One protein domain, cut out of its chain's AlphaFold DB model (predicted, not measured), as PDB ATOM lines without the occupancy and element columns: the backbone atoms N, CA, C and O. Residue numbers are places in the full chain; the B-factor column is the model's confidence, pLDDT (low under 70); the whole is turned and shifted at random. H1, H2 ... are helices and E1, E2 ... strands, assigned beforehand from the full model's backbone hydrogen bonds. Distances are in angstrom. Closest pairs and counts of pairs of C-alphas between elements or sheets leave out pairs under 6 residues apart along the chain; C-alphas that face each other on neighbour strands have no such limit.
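This is residues 44 to 141 of the 146 residues of an uncharacterized protein of Woeseiaceae bacterium (UniProt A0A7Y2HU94). Two antiparallel sheets form a sandwich: E5 - E4 - E1 - E9 - E8, curled like part of a barrel, and the flatter E3 - E2 - E6 - E7, which meets it at E3 with E4 and at E7 with E8. The short helix H1 sits between E5 and E9. The printed part has 98 residues with nine named strands and one named helix, in the order E1 E2 E3 E4 E5 E6 E7 H1 E8 E9, and is mostly strand. It is compact, with a radius of gyration of the C-alphas of 12.5 A and spans of 37 by 25 by 19 A.

E1, residues 44 to 54, has two antiparallel neighbours: E4, residues 83 to 93, with N 47 and O 88 2.8 A apart, and E9, residues 134 to 140, with N 52 and O 137 2.8 A apart. E4 bends by 63 degrees at residue 90 and forms a hairpin with the edge strand E5, residues 97 to 100, where N 99 and O 91 are 2.8 A apart. The other edge strand, E8, residues 129 to 131, forms a hairpin with E9, where N 136 and O 129 are 2.8 A apart. This sheet is strongly twisted. In the second sheet, E2, residues 65 to 68, forms a hairpin with E3, residues 74 to 77, where N 66 and O 76 are 2.8 A apart. E2 is also the antiparallel neighbour of E6, residues 104 to 108, with N 106 and O 67 2.8 A apart. E6 and E7, residues 114 to 119, are a hairpin, with N 105 and O 118 2.8 A apart. The facing parts of the sheets are 9.2 A centre to centre, their strands at 22 degrees. E3 and E4 touch, the closest C-alphas being those of Phe 75 and Val 86, 5.0 A apart. E7 and E8 touch at Gln 116 and Ala 131, C-alphas 5.8 A apart. H1, residues 120 to 124, stands at the first sheet's level, with a height of 0.7 A, and only grazes the second with residues 120 to 123. Its closest C-alphas to E9 are Leu 123 to Ala 138, 5.9 A. In H1, every O i to N i+4 pair is within hydrogen-bond range.

E1 runs 30.7 A from C-alpha 44 at (-34.504, 106.180, -32.565), and E4 runs 28.5 A. E6 spans 13.0 A, E7 14.4 A and H1 6.4 A. E9 spans 19.1 A and ends with C-alpha 140 at (-46.812, 101.027, -43.447).

The two farthest C-alphas, of Pro 94 and Asp 111, are 40.4 A apart. The printed part has no cut and no long link. Mean pLDDT of the printed part is 89.6; residue 141 is under 70.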
ATOM      1  N   ASP A  44     -34.682 105.845 -31.157       88.00
ATOM      2  CA  ASP A  44     -34.504 106.180 -32.565       88.00
ATOM      3  C   ASP A  44     -35.046 105.051 -33.443       88.00
ATOM      4  O   ASP A  44     -34.741 103.872 -33.257       88.00
ATOM      5  N   HIS A  45     -35.851 105.417 -34.434       85.94
ATOM      6  CA  HIS A  45     -36.530 104.461 -35.289       85.94
ATOM      7  C   HIS A  45     -36.550 104.936 -36.742       85.94
ATOM      8  O   HIS A  45     -36.767 106.110 -37.049       85.94
ATOM      9  N   VAL A  46     -36.382 103.992 -37.669       87.69
ATOM     10  CA  VAL A  46     -36.497 104.245 -39.109       87.69
ATOM     11  C   VAL A  46     -37.762 103.587 -39.634       87.69
ATOM     12  O   VAL A  46     -37.880 102.363 -39.659       87.69
ATOM     13  N   LEU A  47     -38.707 104.400 -40.094       85.38
ATOM     14  CA  LEU A  47     -39.957 103.928 -40.671       85.38
ATOM     15  C   LEU A  47     -39.860 103.879 -42.196       85.38
ATOM     16  O   LEU A  47     -39.506 104.858 -42.856       85.38
ATOM     17  N   ARG A  48     -40.198 102.722 -42.767       87.50
ATOM     18  CA  ARG A  48     -40.250 102.502 -44.216       87.50
ATOM     19  C   ARG A  48     -41.692 102.243 -44.617       87.50
ATOM     20  O   ARG A  48     -42.285 101.249 -44.212       87.50
ATOM     21  N   THR A  49     -42.253 103.128 -45.427       87.62
ATOM     22  CA  THR A  49     -43.649 103.037 -45.860       87.62
ATOM     23  C   THR A  49     -43.779 103.291 -47.354       87.62
ATOM     24  O   THR A  49     -42.884 103.850 -47.993       87.62
ATOM     25  N   THR A  50     -44.874 102.818 -47.938       92.50
ATOM     26  CA  THR A  50     -45.261 103.172 -49.305       92.50
ATOM     27  C   THR A  50     -46.440 104.119 -49.223       92.50
ATOM     28  O   THR A  50     -47.431 103.799 -48.577       92.50
ATOM     29  N   VAL A  51     -46.335 105.280 -49.857       93.25
ATOM     30  CA  VAL A  51     -47.413 106.267 -49.931       93.25
ATOM     31  C   VAL A  51     -47.966 106.274 -51.342       93.25
ATOM     32  O   VAL A  51     -47.204 106.368 -52.298       93.25
ATOM     33  N   THR A  52     -49.285 106.218 -51.467       95.06
ATOM     34  CA  THR A  52     -49.990 106.436 -52.727       95.06
ATOM     35  C   THR A  52     -50.626 107.816 -52.708       95.06
ATOM     36  O   THR A  52     -51.344 108.163 -51.768       95.06
ATOM     37  N   VAL A  53     -50.360 108.594 -53.752       95.56
ATOM     38  CA  VAL A  53     -50.917 109.924 -53.990       95.56
ATOM     39  C   VAL A  53     -51.992 109.814 -55.060       95.56
ATOM     40  O   VAL A  53     -51.747 109.323 -56.164       95.56
ATOM     41  N   LEU A  54     -53.188 110.270 -54.715       94.75
ATOM     42  CA  LEU A  54     -54.368 110.263 -55.568       94.75
ATOM     43  C   LEU A  54     -54.861 111.696 -55.778       94.75
ATOM     44  O   LEU A  54     -54.724 112.521 -54.877       94.75
ATOM     45  N   ASP A  55     -55.452 111.984 -56.933       93.94
ATOM     46  CA  ASP A  55     -56.204 113.218 -57.171       93.94
ATOM     47  C   ASP A  55     -57.589 113.188 -56.490       93.94
ATOM     48  O   ASP A  55     -57.970 112.231 -55.805       93.94
ATOM     49  N   ASN A  56     -58.358 114.259 -56.661       90.38
ATOM     50  CA  ASN A  56     -59.688 114.446 -56.085       90.38
ATOM     51  C   ASN A  56     -60.742 113.502 -56.688       90.38
ATOM     52  O   ASN A  56     -61.783 113.284 -56.068       90.38
ATOM     53  N   GLU A  57     -60.471 112.915 -57.854       92.50
ATOM     54  CA  GLU A  57     -61.279 111.850 -58.448       92.50
ATOM     55  C   GLU A  57     -60.819 110.443 -58.025       92.50
ATOM     56  O   GLU A  57     -61.413 109.447 -58.441       92.50
ATOM     57  N   GLY A  58     -59.790 110.336 -57.178       92.44
ATOM     58  CA  GLY A  58     -59.255 109.067 -56.690       92.44
ATOM     59  C   GLY A  58     -58.337 108.352 -57.685       92.44
ATOM     60  O   GLY A  58     -58.096 107.155 -57.533       92.44
ATOM     61  N   ARG A  59     -57.826 109.053 -58.703       95.19
ATOM     62  CA  ARG A  59     -56.896 108.497 -59.695       95.19
ATOM     63  C   ARG A  59     -55.447 108.725 -59.257       95.19
ATOM     64  O   ARG A  59     -55.165 109.738 -58.622       95.19
ATOM     65  N   PRO A  60     -54.511 107.830 -59.610       96.12
ATOM     66  CA  PRO A  60     -53.088 108.029 -59.354       96.12
ATOM     67  C   PRO A  60     -52.538 109.366 -59.856       96.12
ATOM     68  O   PRO A  60     -52.757 109.728 -61.012       96.12
ATOM     69  N   ALA A  61     -51.769 110.055 -59.012       95.81
ATOM     70  CA  ALA A  61     -51.109 111.313 -59.348       95.81
ATOM     71  C   ALA A  61     -49.578 111.121 -59.458       95.81
ATOM     72  O   ALA A  61     -48.876 111.175 -58.440       95.81
ATOM     73  N   PRO A  62     -49.036 110.862 -60.666       96.38
ATOM     74  CA  PRO A  62     -47.605 110.648 -60.880       96.38
ATOM     75  C   PRO A  62     -46.799 111.955 -60.884       96.38
ATOM     76  O   PRO A  62     -47.323 113.025 -61.186       96.38
ATOM     77  N   GLY A  63     -45.493 111.854 -60.624       95.06
ATOM     78  CA  GLY A  63     -44.552 112.972 -60.749       95.06
ATOM     79  C   GLY A  63     -44.605 113.990 -59.608       95.06
ATOM     80  O   GLY A  63     -44.003 115.056 -59.723       95.06
ATOM     81  N   LEU A  64     -45.298 113.677 -58.512       95.38
ATOM     82  CA  LEU A  64     -45.365 114.526 -57.328       95.38
ATOM     83  C   LEU A  64     -44.278 114.127 -56.336       95.38
ATOM     84  O   LEU A  64     -44.161 112.959 -55.964       95.38
ATOM     85  N   ALA A  65     -43.478 115.097 -55.907       94.50
ATOM     86  CA  ALA A  65     -42.403 114.873 -54.951       94.50
ATOM     87  C   ALA A  65     -42.880 115.141 -53.522       94.50
ATOM     88  O   ALA A  65     -43.557 116.133 -53.259       94.50
ATOM     89  N   LEU A  66     -42.487 114.282 -52.587       94.44
ATOM     90  CA  LEU A  66     -42.686 114.487 -51.159       94.44
ATOM     91  C   LEU A  66     -41.331 114.781 -50.512       94.44
ATOM     92  O   LEU A  66     -40.389 114.001 -50.655       94.44
ATOM     93  N   SER A  67     -41.221 115.889 -49.784       93.62
ATOM     94  CA  SER A  67     -40.007 116.253 -49.039       93.62
ATOM     95  C   SER A  67     -40.342 116.814 -47.670       93.62
ATOM     96  O   SER A  67     -41.489 117.179 -47.419       93.62
ATOM     97  N   CYS A  68     -39.338 116.968 -46.810       93.56
ATOM     98  CA  CYS A  68     -39.514 117.831 -45.652       93.56
ATOM     99  C   CYS A  68     -39.696 119.296 -46.084       93.56
ATOM    100  O   CYS A  68     -39.149 119.728 -47.108       93.56
ATOM    101  N   ALA A  69     -40.540 120.039 -45.367       91.56
ATOM    102  CA  ALA A  69     -40.889 121.416 -45.714       91.56
ATOM    103  C   ALA A  69     -39.790 122.423 -45.335       91.56
ATOM    104  O   ALA A  69     -39.659 123.455 -45.988       91.56
ATOM    105  N   ASP A  70     -38.977 122.102 -44.333       87.06
ATOM    106  CA  ASP A  70     -37.851 122.897 -43.824       87.06
ATOM    107  C   ASP A  70     -36.585 122.830 -44.703       87.06
ATOM    108  O   ASP A  70     -35.529 123.335 -44.327       87.06
ATOM    109  N   GLY A  71     -36.678 122.218 -45.886       77.19
ATOM    110  CA  GLY A  71     -35.528 121.984 -46.760       77.19
ATOM    111  C   GLY A  71     -34.737 120.719 -46.415       77.19
ATOM    112  O   GLY A  71     -33.675 120.504 -46.998       77.19
ATOM    113  N   GLY A  72     -35.257 119.878 -45.515       77.44
ATOM    114  CA  GLY A  72     -34.736 118.549 -45.224       77.44
ATOM    115  C   GLY A  72     -34.883 117.542 -46.383       77.44
ATOM    116  O   GLY A  72     -35.129 117.913 -47.537       77.44
ATOM    117  N   PRO A  73     -34.717 116.236 -46.104       77.50
ATOM    118  CA  PRO A  73     -34.591 115.218 -47.141       77.50
ATOM    119  C   PRO A  73     -35.833 115.113 -48.035       77.50
ATOM    120  O   PRO A  73     -36.980 115.270 -47.603       77.50
ATOM    121  N   VAL A  74     -35.591 114.798 -49.310       80.44
ATOM    122  CA  VAL A  74     -36.634 114.344 -50.234       80.44
ATOM    123  C   VAL A  74     -36.917 112.880 -49.926       80.44
ATOM    124  O   VAL A  74     -36.008 112.053 -49.955       80.44
ATOM    125  N   PHE A  75     -38.176 112.561 -49.647       87.19
ATOM    126  CA  PHE A  75     -38.598 111.189 -49.389       87.19
ATOM    127  C   PHE A  75     -38.684 110.386 -50.687       87.19
ATOM    128  O   PHE A  75     -38.211 109.255 -50.745       87.19
ATOM    129  N   GLY A  76     -39.256 110.984 -51.734       90.88
ATOM    130  CA  GLY A  76     -39.364 110.372 -53.054       90.88
ATOM    131  C   GLY A  76     -40.317 111.122 -53.978       90.88
ATOM    132  O   GLY A  76     -40.935 112.111 -53.584       90.88
ATOM    133  N   THR A  77     -40.452 110.612 -55.200       94.56
ATOM    134  CA  THR A  77     -41.395 111.100 -56.216       94.56
ATOM    135  C   THR A  77     -42.350 109.976 -56.592       94.56
ATOM    136  O   THR A  77     -41.909 108.834 -56.733       94.56
ATOM    137  N   SER A  78     -43.641 110.281 -56.737       96.06
ATOM    138  CA  SER A  78     -44.653 109.298 -57.117       96.06
ATOM    139  C   SER A  78     -44.432 108.771 -58.538       96.06
ATOM    140  O   SER A  78     -44.196 109.532 -59.481       96.06
ATOM    141  N   ASP A  79     -44.509 107.452 -58.693       96.62
ATOM    142  CA  ASP A  79     -44.420 106.761 -59.978       96.62
ATOM    143  C   ASP A  79     -45.749 106.818 -60.759       96.62
ATOM    144  O   ASP A  79     -46.708 107.470 -60.349       96.62
ATOM    145  N   ALA A  80     -45.826 106.118 -61.896       96.56
ATOM    146  CA  ALA A  80     -47.023 106.057 -62.744       96.56
ATOM    147  C   ALA A  80     -48.281 105.520 -62.026       96.56
ATOM    148  O   ALA A  80     -49.398 105.814 -62.444       96.56
ATOM    149  N   SER A  81     -48.109 104.747 -60.948       95.88
ATOM    150  CA  SER A  81     -49.193 104.261 -60.086       95.88
ATOM    151  C   SER A  81     -49.541 105.232 -58.954       95.88
ATOM    152  O   SER A  81     -50.395 104.928 -58.123       95.88
ATOM    153  N   GLY A  82     -48.905 106.409 -58.914       94.94
ATOM    154  CA  GLY A  82     -49.047 107.383 -57.836       94.94
ATOM    155  C   GLY A  82     -48.290 106.976 -56.571       94.94
ATOM    156  O   GLY A  82     -48.454 107.620 -55.539       94.94
ATOM    157  N   SER A  83     -47.469 105.925 -56.619       95.00
ATOM    158  CA  SER A  83     -46.806 105.367 -55.441       95.00
ATOM    159  C   SER A  83     -45.398 105.928 -55.270       95.00
ATOM    160  O   SER A  83     -44.645 106.043 -56.232       95.00
ATOM    161  N   LEU A  84     -45.006 106.238 -54.035       93.94
ATOM    162  CA  LEU A  84     -43.626 106.541 -53.660       93.94
ATOM    163  C   LEU A  84     -43.231 105.784 -52.392       93.94
ATOM    164  O   LEU A  84     -44.050 105.519 -51.512       93.94
ATOM    165  N   ARG A  85     -41.946 105.451 -52.278       90.69
ATOM    166  CA  ARG A  85     -41.379 104.934 -51.030       90.69
ATOM    167  C   ARG A  85     -40.964 106.108 -50.160       90.69
ATOM    168  O   ARG A  85     -40.317 107.028 -50.644       90.69
ATOM    169  N   VAL A  86     -41.311 106.045 -48.884       89.25
ATOM    170  CA  VAL A  86     -40.923 107.027 -47.876       89.25
ATOM    171  C   VAL A  86     -40.078 106.315 -46.832       89.25
ATOM    172  O   VAL A  86     -40.484 105.289 -46.283       89.25
ATOM    173  N   VAL A  87     -38.891 106.860 -46.580       88.25
ATOM    174  CA  VAL A  87     -38.034 106.471 -45.460       88.25
ATOM    175  C   VAL A  87     -37.965 107.671 -44.531       88.25
ATOM    176  O   VAL A  87     -37.375 108.688 -44.888       88.25
ATOM    177  N   ALA A  88     -38.616 107.569 -43.379       86.62
ATOM    178  CA  ALA A  88     -38.621 108.610 -42.364       86.62
ATOM    179  C   ALA A  88     -37.772 108.163 -41.175       86.62
ATOM    180  O   ALA A  88     -37.856 107.012 -40.747       86.62
ATOM    181  N   VAL A  89     -36.953 109.078 -40.672       88.12
ATOM    182  CA  VAL A  89     -36.252 108.933 -39.395       88.12
ATOM    183  C   VAL A  89     -37.054 109.694 -38.348       88.12
ATOM    184  O   VAL A  89     -37.704 110.704 -38.653       88.12
ATOM    185  N   GLY A  90     -37.087 109.153 -37.145       88.81
ATOM    186  CA  GLY A  90     -37.798 109.745 -36.037       88.81
ATOM    187  C   GLY A  90     -37.592 108.932 -34.782       88.81
ATOM    188  O   GLY A  90     -36.683 108.109 -34.693       88.81
ATOM    189  N   ARG A  91     -38.474 109.153 -33.818       87.50
ATOM    190  CA  ARG A  91     -38.415 108.506 -32.517       87.50
ATOM    191  C   ARG A  91     -39.755 107.891 -32.164       87.50
ATOM    192  O   ARG A  91     -40.808 108.426 -32.515       87.50
ATOM    193  N   VAL A  92     -39.718 106.768 -31.463       85.62
ATOM    194  CA  VAL A  92     -40.903 106.094 -30.929       85.62
ATOM    195  C   VAL A  92     -40.817 106.049 -29.410       85.62
ATOM    196  O   VAL A  92     -39.736 105.915 -28.848       85.62
ATOM    197  N   SER A  93     -41.957 106.206 -28.747       83.31
ATOM    198  CA  SER A  93     -42.095 105.981 -27.311       83.31
ATOM    199  C   SER A  93     -43.340 105.133 -27.084       83.31
ATOM    200  O   SER A  93     -44.394 105.472 -27.651       83.31
ATOM    201  N   PRO A  94     -43.280 104.114 -26.207       76.38
ATOM    202  CA  PRO A  94     -44.477 103.447 -25.711       76.38
ATOM    203  C   PRO A  94     -45.481 104.502 -25.231       76.38
ATOM    204  O   PRO A  94     -45.082 105.469 -24.583       76.38
ATOM    205  N   GLY A  95     -46.743 104.380 -25.661       76.69
ATOM    206  CA  GLY A  95     -47.879 105.263 -25.337       76.69
ATOM    207  C   GLY A  95     -47.926 106.654 -26.000       76.69
ATOM    208  O   GLY A  95     -48.990 107.274 -26.019       76.69
ATOM    209  N   CYS A  96     -46.843 107.112 -26.636       79.00
ATOM    210  CA  CYS A  96     -46.806 108.349 -27.435       79.00
ATOM    211  C   CYS A  96     -46.789 108.088 -28.957       79.00
ATOM    212  O   CYS A  96     -47.135 108.963 -29.765       79.00
ATOM    213  N   GLY A  97     -46.426 106.863 -29.348       81.19
ATOM    214  CA  GLY A  97     -46.294 106.440 -30.736       81.19
ATOM    215  C   GLY A  97     -45.083 107.068 -31.424       81.19
ATOM    216  O   GLY A  97     -44.196 107.636 -30.789       81.19
ATOM    217  N   TYR A  98     -45.050 106.953 -32.749       84.00
ATOM    218  CA  TYR A  98     -43.972 107.498 -33.570       84.00
ATOM    219  C   TYR A  98     -44.129 109.011 -33.788       84.00
ATOM    220  O   TYR A  98     -45.246 109.493 -34.033       84.00
ATOM    221  N   ILE A  99     -43.008 109.733 -33.753       84.06
ATOM    222  CA  ILE A  99     -42.849 111.132 -34.162       84.06
ATOM    223  C   ILE A  99     -41.693 111.200 -35.165       84.06
ATOM    224  O   ILE A  99     -40.583 110.773 -34.860       84.06
ATOM    225  N   ALA A 100     -41.951 111.731 -36.360       87.38
ATOM    226  CA  ALA A 100     -40.907 111.966 -37.355       87.38
ATOM    227  C   ALA A 100     -40.041 113.171 -36.974       87.38
ATOM    228  O   ALA A 100     -40.584 114.182 -36.535       87.38
ATOM    229  N   ASP A 101     -38.739 113.114 -37.260       88.69
ATOM    230  CA  ASP A 101     -37.870 114.300 -37.166       88.69
ATOM    231  C   ASP A 101     -38.324 115.385 -38.149       88.69
ATOM    232  O   ASP A 101     -38.293 116.578 -37.862       88.69
ATOM    233  N   CYS A 102     -38.820 114.950 -39.310       90.12
ATOM    234  CA  CYS A 102     -39.557 115.807 -40.218       90.12
ATOM    235  C   CYS A 102     -41.028 115.904 -39.794       90.12
ATOM    236  O   CYS A 102     -41.851 115.076 -40.184       90.12
ATOM    237  N   GLU A 103     -41.386 116.933 -39.030       89.00
ATOM    238  CA  GLU A 103     -42.774 117.112 -38.584       89.00
ATOM    239  C   GLU A 103     -43.705 117.559 -39.720       89.00
ATOM    240  O   GLU A 103     -44.865 117.141 -39.785       89.00
ATOM    241  N   THR A 104     -43.197 118.392 -40.634       92.94
ATOM    242  CA  THR A 104     -43.975 118.978 -41.735       92.94
ATOM    243  C   THR A 104     -43.433 118.525 -43.083       92.94
ATOM    244  O   THR A 104     -42.298 118.830 -43.444       92.94
ATOM    245  N   ALA A 105     -44.273 117.856 -43.868       93.75
ATOM    246  CA  ALA A 105     -43.967 117.489 -45.240       93.75
ATOM    247  C   ALA A 105     -44.535 118.507 -46.233       93.75
ATOM    248  O   ALA A 105     -45.549 119.157 -45.977       93.75
ATOM    249  N   ALA A 106     -43.881 118.617 -47.384       95.25
ATOM    250  CA  ALA A 106     -44.315 119.387 -48.536       95.25
ATOM    251  C   ALA A 106     -44.552 118.444 -49.719       95.25
ATOM    252  O   ALA A 106     -43.648 117.702 -50.115       95.25
ATOM    253  N   LEU A 107     -45.748 118.509 -50.301       95.44
ATOM    254  CA  LEU A 107     -46.047 117.924 -51.603       95.44
ATOM    255  C   LEU A 107     -45.713 118.951 -52.679       95.44
ATOM    256  O   LEU A 107     -46.218 120.076 -52.654       95.44
ATOM    257  N   LYS A 108     -44.851 118.566 -53.613       94.94
ATOM    258  CA  LYS A 108     -44.338 119.425 -54.673       94.94
ATOM    259  C   LYS A 108     -44.741 118.901 -56.041       94.94
ATOM    260  O   LYS A 108     -44.775 117.691 -56.266       94.94
ATOM    261  N   GLY A 109     -45.033 119.827 -56.946       93.19
ATOM    262  CA  GLY A 109     -45.304 119.524 -58.345       93.19
ATOM    263  C   GLY A 109     -44.040 119.110 -59.111       93.19
ATOM    264  O   GLY A 109     -42.930 119.235 -58.584       93.19
ATOM    265  N   PRO A 110     -44.185 118.661 -60.371       90.75
ATOM    266  CA  PRO A 110     -43.056 118.278 -61.227       90.75
ATOM    267  C   PRO A 110     -42.072 119.423 -61.511       90.75
ATOM    268  O   PRO A 110     -40.902 119.192 -61.796       90.75
ATOM    269  N   ASP A 111     -42.544 120.663 -61.425       92.06
ATOM    270  CA  ASP A 111     -41.775 121.904 -61.537       92.06
ATOM    271  C   ASP A 111     -41.110 122.335 -60.216       92.06
ATOM    272  O   ASP A 111     -40.455 123.373 -60.153       92.06
ATOM    273  N   GLY A 112     -41.253 121.537 -59.153       88.94
ATOM    274  CA  GLY A 112     -40.656 121.779 -57.842       88.94
ATOM    275  C   GLY A 112     -41.433 122.756 -56.960       88.94
ATOM    276  O   GLY A 112     -41.032 122.979 -55.814       88.94
ATOM    277  N   GLN A 113     -42.548 123.312 -57.443       92.56
ATOM    278  CA  GLN A 113     -43.367 124.228 -56.654       92.56
ATOM    279  C   GLN A 113     -44.052 123.493 -55.502       92.56
ATOM    280  O   GLN A 113     -44.557 122.384 -55.676       92.56
ATOM    281  N   VAL A 114     -44.090 124.110 -54.320       93.38
ATOM    282  CA  VAL A 114     -44.834 123.562 -53.181       93.38
ATOM    283  C   VAL A 114     -46.321 123.730 -53.457       93.38
ATOM    284  O   VAL A 114     -46.823 124.848 -53.515       93.38
ATOM    285  N   LEU A 115     -47.013 122.607 -53.624       93.69
ATOM    286  CA  LEU A 115     -48.459 122.570 -53.809       93.69
ATOM    287  C   LEU A 115     -49.163 122.679 -52.457       93.69
ATOM    288  O   LEU A 115     -50.138 123.410 -52.326       93.69
ATOM    289  N   GLN A 116     -48.652 121.964 -51.450       93.69
ATOM    290  CA  GLN A 116     -49.198 121.985 -50.098       93.69
ATOM    291  C   GLN A 116     -48.184 121.502 -49.060       93.69
ATOM    292  O   GLN A 116     -47.331 120.668 -49.359       93.69
ATOM    293  N   THR A 117     -48.328 121.974 -47.822       94.44
ATOM    294  CA  THR A 117     -47.666 121.421 -46.639       94.44
ATOM    295  C   THR A 117     -48.672 120.778 -45.686       94.44
ATOM    296  O   THR A 117     -49.844 121.156 -45.651       94.44
ATOM    297  N   PHE A 118     -48.230 119.773 -44.934       94.00
ATOM    298  CA  PHE A 118     -49.053 119.058 -43.957       94.00
ATOM    299  C   PHE A 118     -48.188 118.349 -42.909       94.00
ATOM    300  O   PHE A 118     -46.999 118.116 -43.126       94.00
ATOM    301  N   ALA A 119     -48.793 117.979 -41.778       92.00
ATOM    302  CA  ALA A 119     -48.122 117.181 -40.755       92.00
ATOM    303  C   ALA A 119     -47.828 115.769 -41.286       92.00
ATOM    304  O   ALA A 119     -48.737 115.073 -41.740       92.00
ATOM    305  N   LEU A 120     -46.570 115.334 -41.222       90.38
ATOM    306  CA  LEU A 120     -46.140 114.047 -41.770       90.38
ATOM    307  C   LEU A 120     -46.559 112.868 -40.881       90.38
ATOM    308  O   LEU A 120     -46.917 111.806 -41.385       90.38
ATOM    309  N   THR A 121     -46.542 113.051 -39.560       89.19
ATOM    310  CA  THR A 121     -46.785 111.975 -38.588       89.19
ATOM    311  C   THR A 121     -48.113 111.228 -38.791       89.19
ATOM    312  O   THR A 121     -48.063 109.998 -38.805       89.19
ATOM    313  N   PRO A 122     -49.275 111.882 -39.016       89.38
ATOM    314  CA  PRO A 122     -50.524 111.176 -39.328       89.38
ATOM    315  C   PRO A 122     -50.397 110.249 -40.544       89.38
ATOM    316  O   PRO A 122     -50.777 109.082 -40.481       89.38
ATOM    317  N   LEU A 123     -49.768 110.727 -41.626       90.12
ATOM    318  CA  LEU A 123     -49.535 109.911 -42.819       90.12
ATOM    319  C   LEU A 123     -48.683 108.681 -42.484       90.12
ATOM    320  O   LEU A 123     -49.002 107.576 -42.904       90.12
ATOM    321  N   LEU A 124     -47.622 108.843 -41.690       87.75
ATOM    322  CA  LEU A 124     -46.752 107.730 -41.292       87.75
ATOM    323  C   LEU A 124     -47.418 106.744 -40.322       87.75
ATOM    324  O   LEU A 124     -46.963 105.609 -40.226       87.75
ATOM    325  N   ARG A 125     -48.503 107.139 -39.647       85.06
ATOM    326  CA  ARG A 125     -49.365 106.249 -38.847       85.06
ATOM    327  C   ARG A 125     -50.405 105.502 -39.690       85.06
ATOM    328  O   ARG A 125     -51.203 104.747 -39.146       85.06
ATOM    329  N   GLY A 126     -50.390 105.689 -41.011       85.81
ATOM    330  CA  GLY A 126     -51.356 105.083 -41.927       85.81
ATOM    331  C   GLY A 126     -52.671 105.858 -42.030       85.81
ATOM    332  O   GLY A 126     -53.616 105.374 -42.651       85.81
ATOM    333  N   GLU A 127     -52.752 107.057 -41.450       89.75
ATOM    334  CA  GLU A 127     -53.924 107.910 -41.605       89.75
ATOM    335  C   GLU A 127     -53.954 108.522 -43.009       89.75
ATOM    336  O   GLU A 127     -52.925 108.864 -43.602       89.75
ATOM    337  N   LYS A 128     -55.163 108.691 -43.546       90.56
ATOM    338  CA  LYS A 128     -55.371 109.411 -44.801       90.56
ATOM    339  C   LYS A 128     -55.150 110.902 -44.571       90.56
ATOM    340  O   LYS A 128     -55.854 111.512 -43.768       90.56
ATOM    341  N   VAL A 129     -54.255 111.507 -45.346       92.88
ATOM    342  CA  VAL A 129     -54.020 112.956 -45.329       92.88
ATOM    343  C   VAL A 129     -54.557 113.580 -46.609       92.88
ATOM    344  O   VAL A 129     -54.310 113.087 -47.708       92.88
ATOM    345  N   VAL A 130     -55.300 114.678 -46.475       91.56
ATOM    346  CA  VAL A 130     -55.766 115.477 -47.614       91.56
ATOM    347  C   VAL A 130     -54.873 116.706 -47.736       91.56
ATOM    348  O   VAL A 130     -54.819 117.539 -46.833       91.56
ATOM    349  N   ALA A 131     -54.177 116.807 -48.864       87.44
ATOM    350  CA  ALA A 131     -53.294 117.904 -49.218       87.44
ATOM    351  C   ALA A 131     -53.844 118.593 -50.477       87.44
ATOM    352  O   ALA A 131     -53.380 118.371 -51.596       87.44
ATOM    353  N   GLY A 132     -54.890 119.396 -50.283       87.38
ATOM    354  CA  GLY A 132     -55.483 120.204 -51.343       87.38
ATOM    355  C   GLY A 132     -56.319 119.322 -52.259       87.38
ATOM    356  O   GLY A 132     -57.205 118.633 -51.752       87.38
ATOM    357  N   PRO A 133     -56.064 119.299 -53.581       89.88
ATOM    358  CA  PRO A 133     -56.763 118.389 -54.480       89.88
ATOM    359  C   PRO A 133     -56.236 116.951 -54.388       89.88
ATOM    360  O   PRO A 133     -56.737 116.091 -55.103       89.88
ATOM    361  N   PHE A 134     -55.238 116.674 -53.541       93.25
ATOM    362  CA  PHE A 134     -54.631 115.353 -53.428       93.25
ATOM    363  C   PHE A 134     -54.999 114.654 -52.123       93.25
ATOM    364  O   PHE A 134     -55.062 115.262 -51.053       93.25
ATOM    365  N   ALA A 135     -55.180 113.341 -52.204       92.69
ATOM    366  CA  ALA A 135     -55.268 112.450 -51.061       92.69
ATOM    367  C   ALA A 135     -54.026 111.558 -51.002       92.69
ATOM    368  O   ALA A 135     -53.644 110.947 -51.999       92.69
ATOM    369  N   LEU A 136     -53.422 111.457 -49.823       92.44
ATOM    370  CA  LEU A 136     -52.268 110.612 -49.558       92.44
ATOM    371  C   LEU A 136     -52.670 109.508 -48.585       92.44
ATOM    372  O   LEU A 136     -53.211 109.788 -47.515       92.44
ATOM    373  N   ASN A 137     -52.377 108.266 -48.958       89.88
ATOM    374  CA  ASN A 137     -52.577 107.091 -48.117       89.88
ATOM    375  C   ASN A 137     -51.249 106.357 -47.971       89.88
ATOM    376  O   ASN A 137     -50.620 106.032 -48.976       89.88
ATOM    377  N   ALA A 138     -50.835 106.064 -46.742       85.62
ATOM    378  CA  ALA A 138     -49.645 105.264 -46.498       85.62
ATOM    379  C   ALA A 138     -50.015 103.820 -46.157       85.62
ATOM    380  O   ALA A 138     -50.881 103.564 -45.326       85.62
ATOM    381  N   THR A 139     -49.317 102.869 -46.767       82.94
ATOM    382  CA  THR A 139     -49.265 101.477 -46.325       82.94
ATOM    383  C   THR A 139     -47.932 101.252 -45.628       82.94
ATOM    384  O   THR A 139     -46.881 101.132 -46.270       82.94
ATOM    385  N   VAL A 140     -47.983 101.227 -44.298       70.75
ATOM    386  CA  VAL A 140     -46.812 101.027 -43.447       70.75
ATOM    387  C   VAL A 140     -46.449  99.543 -43.475       70.75
ATOM    388  O   VAL A 140     -47.054  98.717 -42.801       70.75
ATOM    389  N   ASN A 141     -45.477  99.195 -44.321       60.59
ATOM    390  CA  ASN A 141     -44.957  97.834 -44.455       60.59
ATOM    391  C   ASN A 141     -43.834  97.616 -43.439       60.59
ATOM    392  O   ASN A 141     -42.653  97.547 -43.773       60.59
TER     393      ASN A 141